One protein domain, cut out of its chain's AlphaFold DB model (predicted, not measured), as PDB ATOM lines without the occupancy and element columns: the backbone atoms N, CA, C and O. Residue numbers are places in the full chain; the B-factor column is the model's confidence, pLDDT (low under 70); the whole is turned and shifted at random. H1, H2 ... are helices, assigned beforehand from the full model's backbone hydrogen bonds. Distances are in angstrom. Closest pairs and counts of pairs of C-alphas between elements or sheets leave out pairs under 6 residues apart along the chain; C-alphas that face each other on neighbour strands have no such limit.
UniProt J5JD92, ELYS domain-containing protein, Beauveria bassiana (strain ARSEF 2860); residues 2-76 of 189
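This is residues 2 to 76 of the 189 residues of the protein "ELYS domain-containing protein" of Beauveria bassiana (strain ARSEF 2860) (UniProt J5JD92). Three short helices, H2, H3 and H4, run nearly along one line direction, their centres making a triangle; H1 folds back on H2 at one end of the body, and the longer H5 crosses H3 and H4 at the other. The 75 printed residues hold five named helices, H1 to H5 in chain order, and no named strand: the class is all helix. The whole is compact and rounded, with a radius of gyration of the C-alphas of 11.2 A and spans of 30 by 25 by 18 A.

H1, residues 2 to 8, and H2, residues 12 to 19, form a helical hairpin; they touch, closest at the C-alphas of Gly 3 and Ala 15, 4.4 A apart. Their tilt of 34 degrees is shallow, only just short of steep. H3, residues 29 to 38, and H4, residues 46 to 55, form a second hairpin at a shallow tilt of 13 degrees, closest at the C-alphas of Leu 36 and Pro 48, 5.2 A. H4 is the hub: it also touches H2, the same way at 4 degrees, at the C-alphas of Leu 16 and Tyr 51, 6.9 A. H5, residues 62 to 75, touches H3 at a steep tilt of 49 degrees, at the C-alphas of Asp 30 and Ala 64, 5.3 A. With residues 68 to 72 alone H5 touches H4, at a steep tilt of 62 degrees, at the C-alphas of Pro 48 and Ile 68, 7.2 A. H1 and H5 are apart. In H1, H3, H4 and H5 every O i to N i+4 pair is within hydrogen-bond range; in H2, 2 of 4 are.

H1 begins at C-alpha 2, (13.524, -39.144, 20.150). H3 and H4 each measure 14.1 A from first to last C-alpha. H5, the longest at 20.1 A, ends at C-alpha 75, (12.133, -10.278, 23.425).

The C-alphas of Ser 23 and Asp 42, the farthest apart, are 31.6 A from each other. The printed part has no cut and no long link, and no printed residue is under pLDDT 70.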
ATOM      1  N   GLN A   2      12.897 -39.686  21.371       88.44
ATOM      2  CA  GLN A   2      13.524 -39.144  20.150       88.44
ATOM      3  C   GLN A   2      13.837 -37.635  20.225       88.44
ATOM      4  O   GLN A   2      14.882 -37.216  19.753       88.44
ATOM      5  N   GLY A   3      12.998 -36.839  20.899       90.62
ATOM      6  CA  GLY A   3      13.275 -35.413  21.126       90.62
ATOM      7  C   GLY A   3      14.584 -35.152  21.876       90.62
ATOM      8  O   GLY A   3      15.421 -34.410  21.381       90.62
ATOM      9  N   LEU A   4      14.805 -35.825  23.012       90.69
ATOM     10  CA  LEU A   4      16.057 -35.701  23.776       90.69
ATOM     11  C   LEU A   4      17.276 -36.164  22.966       90.69
ATOM     12  O   LEU A   4      18.318 -35.526  23.014       90.69
ATOM     13  N   TRP A   5      17.119 -37.214  22.151       94.00
ATOM     14  CA  TRP A   5      18.180 -37.662  21.248       94.00
ATOM     15  C   TRP A   5      18.598 -36.566  20.256       94.00
ATOM     16  O   TRP A   5      19.791 -36.347  20.068       94.00
ATOM     17  N   TYR A   6      17.645 -35.840  19.663       95.88
ATOM     18  CA  TYR A   6      17.954 -34.698  18.794       95.88
ATOM     19  C   TYR A   6      18.625 -33.548  19.559       95.88
ATOM     20  O   TYR A   6      19.535 -32.918  19.024       95.88
ATOM     21  N   MET A   7      18.237 -33.300  20.817       93.81
ATOM     22  CA  MET A   7      18.891 -32.284  21.658       93.81
ATOM     23  C   MET A   7      20.363 -32.616  21.926       93.81
ATOM     24  O   MET A   7      21.205 -31.730  21.806       93.81
ATOM     25  N   ASP A   8      20.687 -33.883  22.202       93.56
ATOM     26  CA  ASP A   8      22.076 -34.332  22.395       93.56
ATOM     27  C   ASP A   8      22.941 -34.134  21.134       93.56
ATOM     28  O   ASP A   8      24.157 -33.966  21.227       93.56
ATOM     29  N   HIS A   9      22.317 -34.119  19.951       94.81
ATOM     30  CA  HIS A   9      22.972 -33.852  18.663       94.81
ATOM     31  C   HIS A   9      22.937 -32.368  18.263       94.81
ATOM     32  O   HIS A   9      23.361 -32.024  17.163       94.81
ATOM     33  N   LEU A  10      22.464 -31.486  19.153       94.19
ATOM     34  CA  LEU A  10      22.293 -30.048  18.923       94.19
ATOM     35  C   LEU A  10      21.301 -29.711  17.790       94.19
ATOM     36  O   LEU A  10      21.308 -28.607  17.247       94.19
ATOM     37  N   GLU A  11      20.396 -30.634  17.458       95.44
ATOM     38  CA  GLU A  11      19.334 -30.450  16.464       95.44
ATOM     39  C   GLU A  11      18.061 -29.887  17.126       95.44
ATOM     40  O   GLU A  11      16.998 -30.508  17.128       95.44
ATOM     41  N   PHE A  12      18.163 -28.697  17.727       94.69
ATOM     42  CA  PHE A  12      17.121 -28.137  18.603       94.69
ATOM     43  C   PHE A  12      15.781 -27.850  17.917       94.69
ATOM     44  O   PHE A  12      14.731 -28.066  18.522       94.69
ATOM     45  N   ALA A  13      15.795 -27.397  16.661       93.75
ATOM     46  CA  ALA A  13      14.565 -27.145  15.908       93.75
ATOM     47  C   ALA A  13      13.769 -28.443  15.696       93.75
ATOM     48  O   ALA A  13      12.580 -28.500  16.003       93.75
ATOM     49  N   THR A  14      14.449 -29.509  15.265       94.25
ATOM     50  CA  THR A  14      13.859 -30.844  15.112       94.25
ATOM     51  C   THR A  14      13.418 -31.404  16.460       94.25
ATOM     52  O   THR A  14      12.325 -31.947  16.580       94.25
ATOM     53  N   ALA A  15      14.242 -31.252  17.502       94.62
ATOM     54  CA  ALA A  15      13.920 -31.725  18.842       94.62
ATOM     55  C   ALA A  15      12.607 -31.132  19.369       94.62
ATOM     56  O   ALA A  15      11.818 -31.859  19.983       94.62
ATOM     57  N   LEU A  16      12.364 -29.844  19.097       93.00
ATOM     58  CA  LEU A  16      11.191 -29.109  19.562       93.00
ATOM     59  C   LEU A  16       9.878 -29.761  19.116       93.00
ATOM     60  O   LEU A  16       8.956 -29.855  19.925       93.00
ATOM     61  N   GLU A  17       9.810 -30.290  17.891       91.56
ATOM     62  CA  GLU A  17       8.628 -30.990  17.358       91.56
ATOM     63  C   GLU A  17       8.227 -32.203  18.210       91.56
ATOM     64  O   GLU A  17       7.048 -32.535  18.329       91.56
ATOM     65  N   TYR A  18       9.207 -32.854  18.841       91.94
ATOM     66  CA  TYR A  18       8.971 -34.015  19.690       91.94
ATOM     67  C   TYR A  18       8.735 -33.615  21.138       91.94
ATOM     68  O   TYR A  18       7.799 -34.122  21.746       91.94
ATOM     69  N   VAL A  19       9.580 -32.749  21.714       91.81
ATOM     70  CA  VAL A  19       9.506 -32.431  23.154       91.81
ATOM     71  C   VAL A  19       8.314 -31.546  23.513       91.81
ATOM     72  O   VAL A  19       7.896 -31.547  24.664       91.81
ATOM     73  N   SER A  20       7.730 -30.836  22.543       91.31
ATOM     74  CA  SER A  20       6.533 -30.009  22.754       91.31
ATOM     75  C   SER A  20       5.205 -30.758  22.590       91.31
ATOM     76  O   SER A  20       4.136 -30.160  22.719       91.31
ATOM     77  N   HIS A  21       5.235 -32.063  22.308       89.19
ATOM     78  CA  HIS A  21       4.019 -32.813  22.017       89.19
ATOM     79  C   HIS A  21       3.107 -32.931  23.261       89.19
ATOM     80  O   HIS A  21       3.561 -33.411  24.302       89.19
ATOM     81  N   PRO A  22       1.800 -32.609  23.170       85.69
ATOM     82  CA  PRO A  22       0.908 -32.500  24.335       85.69
ATOM     83  C   PRO A  22       0.624 -33.828  25.050       85.69
ATOM     84  O   PRO A  22       0.096 -33.840  26.158       85.69
ATOM     85  N   SER A  23       0.942 -34.966  24.426       85.69
ATOM     86  CA  SER A  23       0.828 -36.281  25.072       85.69
ATOM     87  C   SER A  23       2.018 -36.626  25.973       85.69
ATOM     88  O   SER A  23       2.019 -37.701  26.573       85.69
ATOM     89  N   LEU A  24       3.065 -35.799  25.999       81.81
ATOM     90  CA  LEU A  24       4.215 -35.994  26.870       81.81
ATOM     91  C   LEU A  24       3.955 -35.358  28.235       81.81
ATOM     92  O   LEU A  24       3.368 -34.283  28.339       81.81
ATOM     93  N   GLY A  25       4.417 -36.027  29.290       76.88
ATOM     94  CA  GLY A  25       4.562 -35.379  30.588       76.88
ATOM     95  C   GLY A  25       5.705 -34.355  30.535       76.88
ATOM     96  O   GLY A  25       6.661 -34.576  29.788       76.88
ATOM     97  N   PRO A  26       5.651 -33.266  31.321       73.19
ATOM     98  CA  PRO A  26       6.663 -32.204  31.332       73.19
ATOM     99  C   PRO A  26       7.974 -32.618  32.039       73.19
ATOM    100  O   PRO A  26       8.568 -31.836  32.789       73.19
ATOM    101  N   ASP A  27       8.433 -33.851  31.836       81.44
ATOM    102  CA  ASP A  27       9.690 -34.356  32.384       81.44
ATOM    103  C   ASP A  27      10.884 -33.645  31.725       81.44
ATOM    104  O   ASP A  27      10.866 -33.359  30.531       81.44
ATOM    105  N   PHE A  28      11.929 -33.352  32.507       89.12
ATOM    106  CA  PHE A  28      13.146 -32.644  32.057       89.12
ATOM    107  C   PHE A  28      12.931 -31.214  31.530       89.12
ATOM    108  O   PHE A  28      13.824 -30.656  30.901       89.12
ATOM    109  N   SER A  29      11.781 -30.586  31.805       93.81
ATOM    110  CA  SER A  29      11.475 -29.233  31.308       93.81
ATOM    111  C   SER A  29      12.545 -28.191  31.649       93.81
ATOM    112  O   SER A  29      12.854 -27.338  30.820       93.81
ATOM    113  N   ASP A  30      13.129 -28.280  32.843       95.69
ATOM    114  CA  ASP A  30      14.223 -27.412  33.273       95.69
ATOM    115  C   ASP A  30      15.451 -27.569  32.369       95.69
ATOM    116  O   ASP A  30      15.968 -26.575  31.864       95.69
ATOM    117  N   ASP A  31      15.890 -28.807  32.133       95.69
ATOM    118  CA  ASP A  31      17.065 -29.120  31.314       95.69
ATOM    119  C   ASP A  31      16.836 -28.733  29.849       95.69
ATOM    120  O   ASP A  31      17.731 -28.189  29.203       95.69
ATOM    121  N   ILE A  32      15.614 -28.942  29.346       95.25
ATOM    122  CA  ILE A  32      15.219 -28.548  27.991       95.25
ATOM    123  C   ILE A  32      15.326 -27.028  27.828       95.25
ATOM    124  O   ILE A  32      15.965 -26.560  26.887       95.25
ATOM    125  N   ILE A  33      14.748 -26.253  28.752       96.62
ATOM    126  CA  ILE A  33      14.834 -24.785  28.736       96.62
ATOM    127  C   ILE A  33      16.288 -24.323  28.828       96.62
ATOM    128  O   ILE A  33      16.701 -23.465  28.051       96.62
ATOM    129  N   ILE A  34      17.067 -24.891  29.752       97.00
ATOM    130  CA  ILE A  34      18.476 -24.530  29.933       97.00
ATOM    131  C   ILE A  34      19.246 -24.755  28.627       97.00
ATOM    132  O   ILE A  34      19.927 -23.839  28.168       97.00
ATOM    133  N   ALA A  35      19.096 -25.924  28.000       96.44
ATOM    134  CA  ALA A  35      19.776 -26.249  26.751       96.44
ATOM    135  C   ALA A  35      19.339 -25.329  25.598       96.44
ATOM    136  O   ALA A  35      20.191 -24.785  24.896       96.44
ATOM    137  N   LEU A  36      18.031 -25.101  25.433       96.44
ATOM    138  CA  LEU A  36      17.501 -24.240  24.370       96.44
ATOM    139  C   LEU A  36      17.975 -22.787  24.502       96.44
ATOM    140  O   LEU A  36      18.295 -22.166  23.494       96.44
ATOM    141  N   VAL A  37      18.042 -22.242  25.722       96.31
ATOM    142  CA  VAL A  37      18.524 -20.868  25.944       96.31
ATOM    143  C   VAL A  37      20.043 -20.775  25.774       96.31
ATOM    144  O   VAL A  37      20.525 -19.833  25.156       96.31
ATOM    145  N   GLN A  38      20.813 -21.741  26.287       95.00
ATOM    146  CA  GLN A  38      22.283 -21.714  26.204       95.00
ATOM    147  C   GLN A  38      22.820 -21.894  24.782       95.00
ATOM    148  O   GLN A  38      23.906 -21.404  24.475       95.00
ATOM    149  N   HIS A  39      22.075 -22.593  23.927       94.94
ATOM    150  CA  HIS A  39      22.439 -22.830  22.532       94.94
ATOM    151  C   HIS A  39      21.659 -21.952  21.541       94.94
ATOM    152  O   HIS A  39      21.696 -22.219  20.340       94.94
ATOM    153  N   ALA A  40      20.978 -20.907  22.018       93.81
ATOM    154  CA  ALA A  40      20.319 -19.925  21.164       93.81
ATOM    155  C   ALA A  40      21.367 -19.163  20.320       93.81
ATOM    156  O   ALA A  40      22.235 -18.492  20.890       93.81
ATOM    157  N   PRO A  41      21.339 -19.264  18.977       91.25
ATOM    158  CA  PRO A  41      22.283 -18.551  18.123       91.25
ATOM    159  C   PRO A  41      21.975 -17.051  18.133       91.25
ATOM    160  O   PRO A  41      20.815 -16.671  18.038       91.25
ATOM    161  N   ASP A  42      23.002 -16.206  18.232       88.38
ATOM    162  CA  ASP A  42      22.881 -14.740  18.140       88.38
ATOM    163  C   ASP A  42      21.813 -14.117  19.068       88.38
ATOM    164  O   ASP A  42      21.176 -13.126  18.715       88.38
ATOM    165  N   ASP A  43      21.612 -14.698  20.259       85.94
ATOM    166  CA  ASP A  43      20.548 -14.312  21.202       85.94
ATOM    167  C   ASP A  43      19.114 -14.424  20.616       85.94
ATOM    168  O   ASP A  43      18.184 -13.757  21.077       85.94
ATOM    169  N   ASP A  44      18.902 -15.300  19.624       93.12
ATOM    170  CA  ASP A  44      17.580 -15.655  19.101       93.12
ATOM    171  C   ASP A  44      16.879 -16.676  20.010       93.12
ATOM    172  O   ASP A  44      17.037 -17.896  19.902       93.12
ATOM    173  N   TYR A  45      16.043 -16.160  20.909       95.25
ATOM    174  CA  TYR A  45      15.276 -16.965  21.858       95.25
ATOM    175  C   TYR A  45      13.951 -17.514  21.302       95.25
ATOM    176  O   TYR A  45      13.102 -17.959  22.079       95.25
ATOM    177  N   THR A  46      13.755 -17.544  19.979       95.56
ATOM    178  CA  THR A  46      12.513 -18.050  19.366       95.56
ATOM    179  C   THR A  46      12.181 -19.478  19.809       95.56
ATOM    180  O   THR A  46      11.044 -19.751  20.194       95.56
ATOM    181  N   LEU A  47      13.156 -20.395  19.812       95.94
ATOM    182  CA  LEU A  47      12.934 -21.799  20.193       95.94
ATOM    183  C   LEU A  47      12.597 -22.002  21.683       95.94
ATOM    184  O   LEU A  47      11.589 -22.660  21.962       95.94
ATOM    185  N   PRO A  48      13.370 -21.472  22.658       96.31
ATOM    186  CA  PRO A  48      13.017 -21.622  24.071       96.31
ATOM    187  C   PRO A  48      11.673 -20.972  24.417       96.31
ATOM    188  O   PRO A  48      10.899 -21.563  25.170       96.31
ATOM    189  N   LEU A  49      11.355 -19.806  23.839       96.25
ATOM    190  CA  LEU A  49      10.058 -19.157  24.050       96.25
ATOM    191  C   LEU A  49       8.914 -19.960  23.413       96.25
ATOM    192  O   LEU A  49       7.883 -20.157  24.049       96.25
ATOM    193  N   ALA A  50       9.106 -20.508  22.209       95.25
ATOM    194  CA  ALA A  50       8.114 -21.376  21.574       95.25
ATOM    195  C   ALA A  50       7.829 -22.632  22.412       95.25
ATOM    196  O   ALA A  50       6.663 -22.989  22.594       95.25
ATOM    197  N   TYR A  51       8.866 -23.276  22.962       95.25
ATOM    198  CA  TYR A  51       8.695 -24.395  23.891       95.25
ATOM    199  C   TYR A  51       7.903 -23.974  25.131       95.25
ATOM    200  O   TYR A  51       6.900 -24.603  25.467       95.25
ATOM    201  N   PHE A  52       8.328 -22.889  25.786       95.00
ATOM    202  CA  PHE A  52       7.729 -22.425  27.031       95.00
ATOM    203  C   PHE A  52       6.247 -22.071  26.862       95.00
ATOM    204  O   PHE A  52       5.413 -22.531  27.640       95.00
ATOM    205  N   THR A  53       5.900 -21.326  25.814       93.06
ATOM    206  CA  THR A  53       4.519 -20.902  25.554       93.06
ATOM    207  C   THR A  53       3.624 -22.064  25.122       93.06
ATOM    208  O   THR A  53       2.442 -22.075  25.460       93.06
ATOM    209  N   SER A  54       4.172 -23.061  24.420       91.56
ATOM    210  CA  SER A  54       3.402 -24.225  23.954       91.56
ATOM    211  C   SER A  54       3.159 -25.256  25.055       91.56
ATOM    212  O   SER A  54       2.065 -25.807  25.152       91.56
ATOM    213  N   VAL A  55       4.174 -25.532  25.879       92.62
ATOM    214  CA  VAL A  55       4.131 -26.596  26.897       92.62
ATOM    215  C   VAL A  55       3.691 -26.069  28.265       92.62
ATOM    216  O   VAL A  55       3.160 -26.836  29.064       92.62
ATOM    217  N   GLN A  56       3.897 -24.777  28.539       91.19
ATOM    218  CA  GLN A  56       3.673 -24.135  29.843       91.19
ATOM    219  C   GLN A  56       4.226 -24.965  31.019       91.19
ATOM    220  O   GLN A  56       3.491 -25.315  31.948       91.19
ATOM    221  N   PRO A  57       5.519 -25.342  30.980       91.88
ATOM    222  CA  PRO A  57       6.075 -26.251  31.967       91.88
ATOM    223  C   PRO A  57       6.209 -25.589  33.342       91.88
ATOM    224  O   PRO A  57       6.531 -24.406  33.464       91.88
ATOM    225  N   VAL A  58       6.060 -26.386  34.402       91.19
ATOM    226  CA  VAL A  58       6.386 -25.951  35.767       91.19
ATOM    227  C   VAL A  58       7.884 -26.127  35.998       91.19
ATOM    228  O   VAL A  58       8.358 -27.251  36.177       91.19
ATOM    229  N   LEU A  59       8.616 -25.014  36.015       93.62
ATOM    230  CA  LEU A  59      10.061 -25.005  36.241       93.62
ATOM    231  C   LEU A  59      10.394 -25.125  37.731       93.62
ATOM    232  O   LEU A  59       9.838 -24.402  38.560       93.62
ATOM    233  N   LYS A  60      11.312 -26.029  38.080       92.75
ATOM    234  CA  LYS A  60      11.691 -26.300  39.484       92.75
ATOM    235  C   LYS A  60      13.001 -25.619  39.876       92.75
ATOM    236  O   LYS A  60      13.197 -25.246  41.031       92.75
ATOM    237  N   SER A  61      13.902 -25.467  38.918       94.75
ATOM    238  CA  SER A  61      15.229 -24.898  39.066       94.75
ATOM    239  C   SER A  61      15.184 -23.387  38.910       94.75
ATOM    240  O   SER A  61      14.682 -22.846  37.923       94.75
ATOM    241  N   SER A  62      15.814 -22.693  39.857       94.19
ATOM    242  CA  SER A  62      15.986 -21.243  39.783       94.19
ATOM    243  C   SER A  62      16.814 -20.810  38.570       94.19
ATOM    244  O   SER A  62      16.647 -19.690  38.095       94.19
ATOM    245  N   ILE A  63      17.680 -21.684  38.043       96.19
ATOM    246  CA  ILE A  63      18.480 -21.409  36.844       96.19
ATOM    247  C   ILE A  63      17.578 -21.378  35.611       96.19
ATOM    248  O   ILE A  63      17.627 -20.410  34.859       96.19
ATOM    249  N   ALA A  64      16.722 -22.391  35.439       96.81
ATOM    250  CA  ALA A  64      15.798 -22.461  34.307       96.81
ATOM    251  C   ALA A  64      14.845 -21.257  34.297       96.81
ATOM    252  O   ALA A  64      14.683 -20.614  33.262       96.81
ATOM    253  N   VAL A  65      14.295 -20.896  35.467       96.62
ATOM    254  CA  VAL A  65      13.438 -19.708  35.627       96.62
ATOM    255  C   VAL A  65      14.172 -18.431  35.220       96.62
ATOM    256  O   VAL A  65      13.620 -17.632  34.472       96.62
ATOM    257  N   LYS A  66      15.412 -18.229  35.681       96.06
ATOM    258  CA  LYS A  66      16.190 -17.026  35.342       96.06
ATOM    259  C   LYS A  66      16.517 -16.952  33.853       96.06
ATOM    260  O   LYS A  66      16.385 -15.883  33.274       96.06
ATOM    261  N   LEU A  67      16.901 -18.070  33.237       96.31
ATOM    262  CA  LEU A  67      17.248 -18.115  31.815       96.31
ATOM    263  C   LEU A  67      16.049 -17.798  30.922       96.31
ATOM    264  O   LEU A  67      16.162 -16.956  30.034       96.31
ATOM    265  N   ILE A  68      14.893 -18.423  31.171       96.56
ATOM    266  CA  ILE A  68      13.699 -18.126  30.374       96.56
ATOM    267  C   ILE A  68      13.194 -16.703  30.630       96.56
ATOM    268  O   ILE A  68      12.739 -16.037  29.706       96.56
ATOM    269  N   PHE A  69      13.337 -16.203  31.860       96.88
ATOM    270  CA  PHE A  69      12.989 -14.828  32.192       96.88
ATOM    271  C   PHE A  69      13.865 -13.805  31.465       96.88
ATOM    272  O   PHE A  69      13.354 -12.802  30.971       96.88
ATOM    273  N   ASP A  70      15.173 -14.049  31.370       94.19
ATOM    274  CA  ASP A  70      16.087 -13.181  30.620       94.19
ATOM    275  C   ASP A  70      15.757 -13.185  29.127       94.19
ATOM    276  O   ASP A  70      15.730 -12.125  28.500       94.19
ATOM    277  N   ALA A  71      15.444 -14.361  28.574       94.25
ATOM    278  CA  ALA A  71      14.972 -14.496  27.202       94.25
ATOM    279  C   ALA A  71      13.691 -13.674  26.968       94.25
ATOM    280  O   ALA A  71      13.648 -12.848  26.057       94.25
ATOM    281  N   MET A  72      12.683 -13.808  27.842       94.38
ATOM    282  CA  MET A  72      11.465 -12.988  27.792       94.38
ATOM    283  C   MET A  72      11.782 -11.497  27.895       94.38
ATOM    284  O   MET A  72      11.264 -10.708  27.118       94.38
ATOM    285  N   SER A  73      12.661 -11.094  28.812       92.56
ATOM    286  CA  SER A  73      13.000  -9.683  29.047       92.56
ATOM    287  C   SER A  73      13.618  -9.013  27.818       92.56
ATOM    288  O   SER A  73      13.395  -7.826  27.578       92.56
ATOM    289  N   ARG A  74      14.377  -9.773  27.020       88.69
ATOM    290  CA  ARG A  74      15.012  -9.291  25.785       88.69
ATOM    291  C   ARG A  74      14.041  -9.232  24.605       88.69
ATOM    292  O   ARG A  74      14.162  -8.330  23.774       88.69
ATOM    293  N   THR A  75      13.083 -10.156  24.542       89.94
ATOM    294  CA  THR A  75      12.133 -10.278  23.425       89.94
ATOM    295  C   THR A  75      10.831  -9.500  23.648       89.94
ATOM    296  O   THR A  75      10.348  -8.841  22.730       89.94
ATOM    297  N   ASN A  76      10.255  -9.560  24.851       91.75
ATOM    298  CA  ASN A  76       8.986  -8.937  25.219       91.75
ATOM    299  C   ASN A  76       8.931  -8.585  26.721       91.75
ATOM    300  O   ASN A  76       8.599  -9.405  27.580       91.75
TER     301      ASN A  76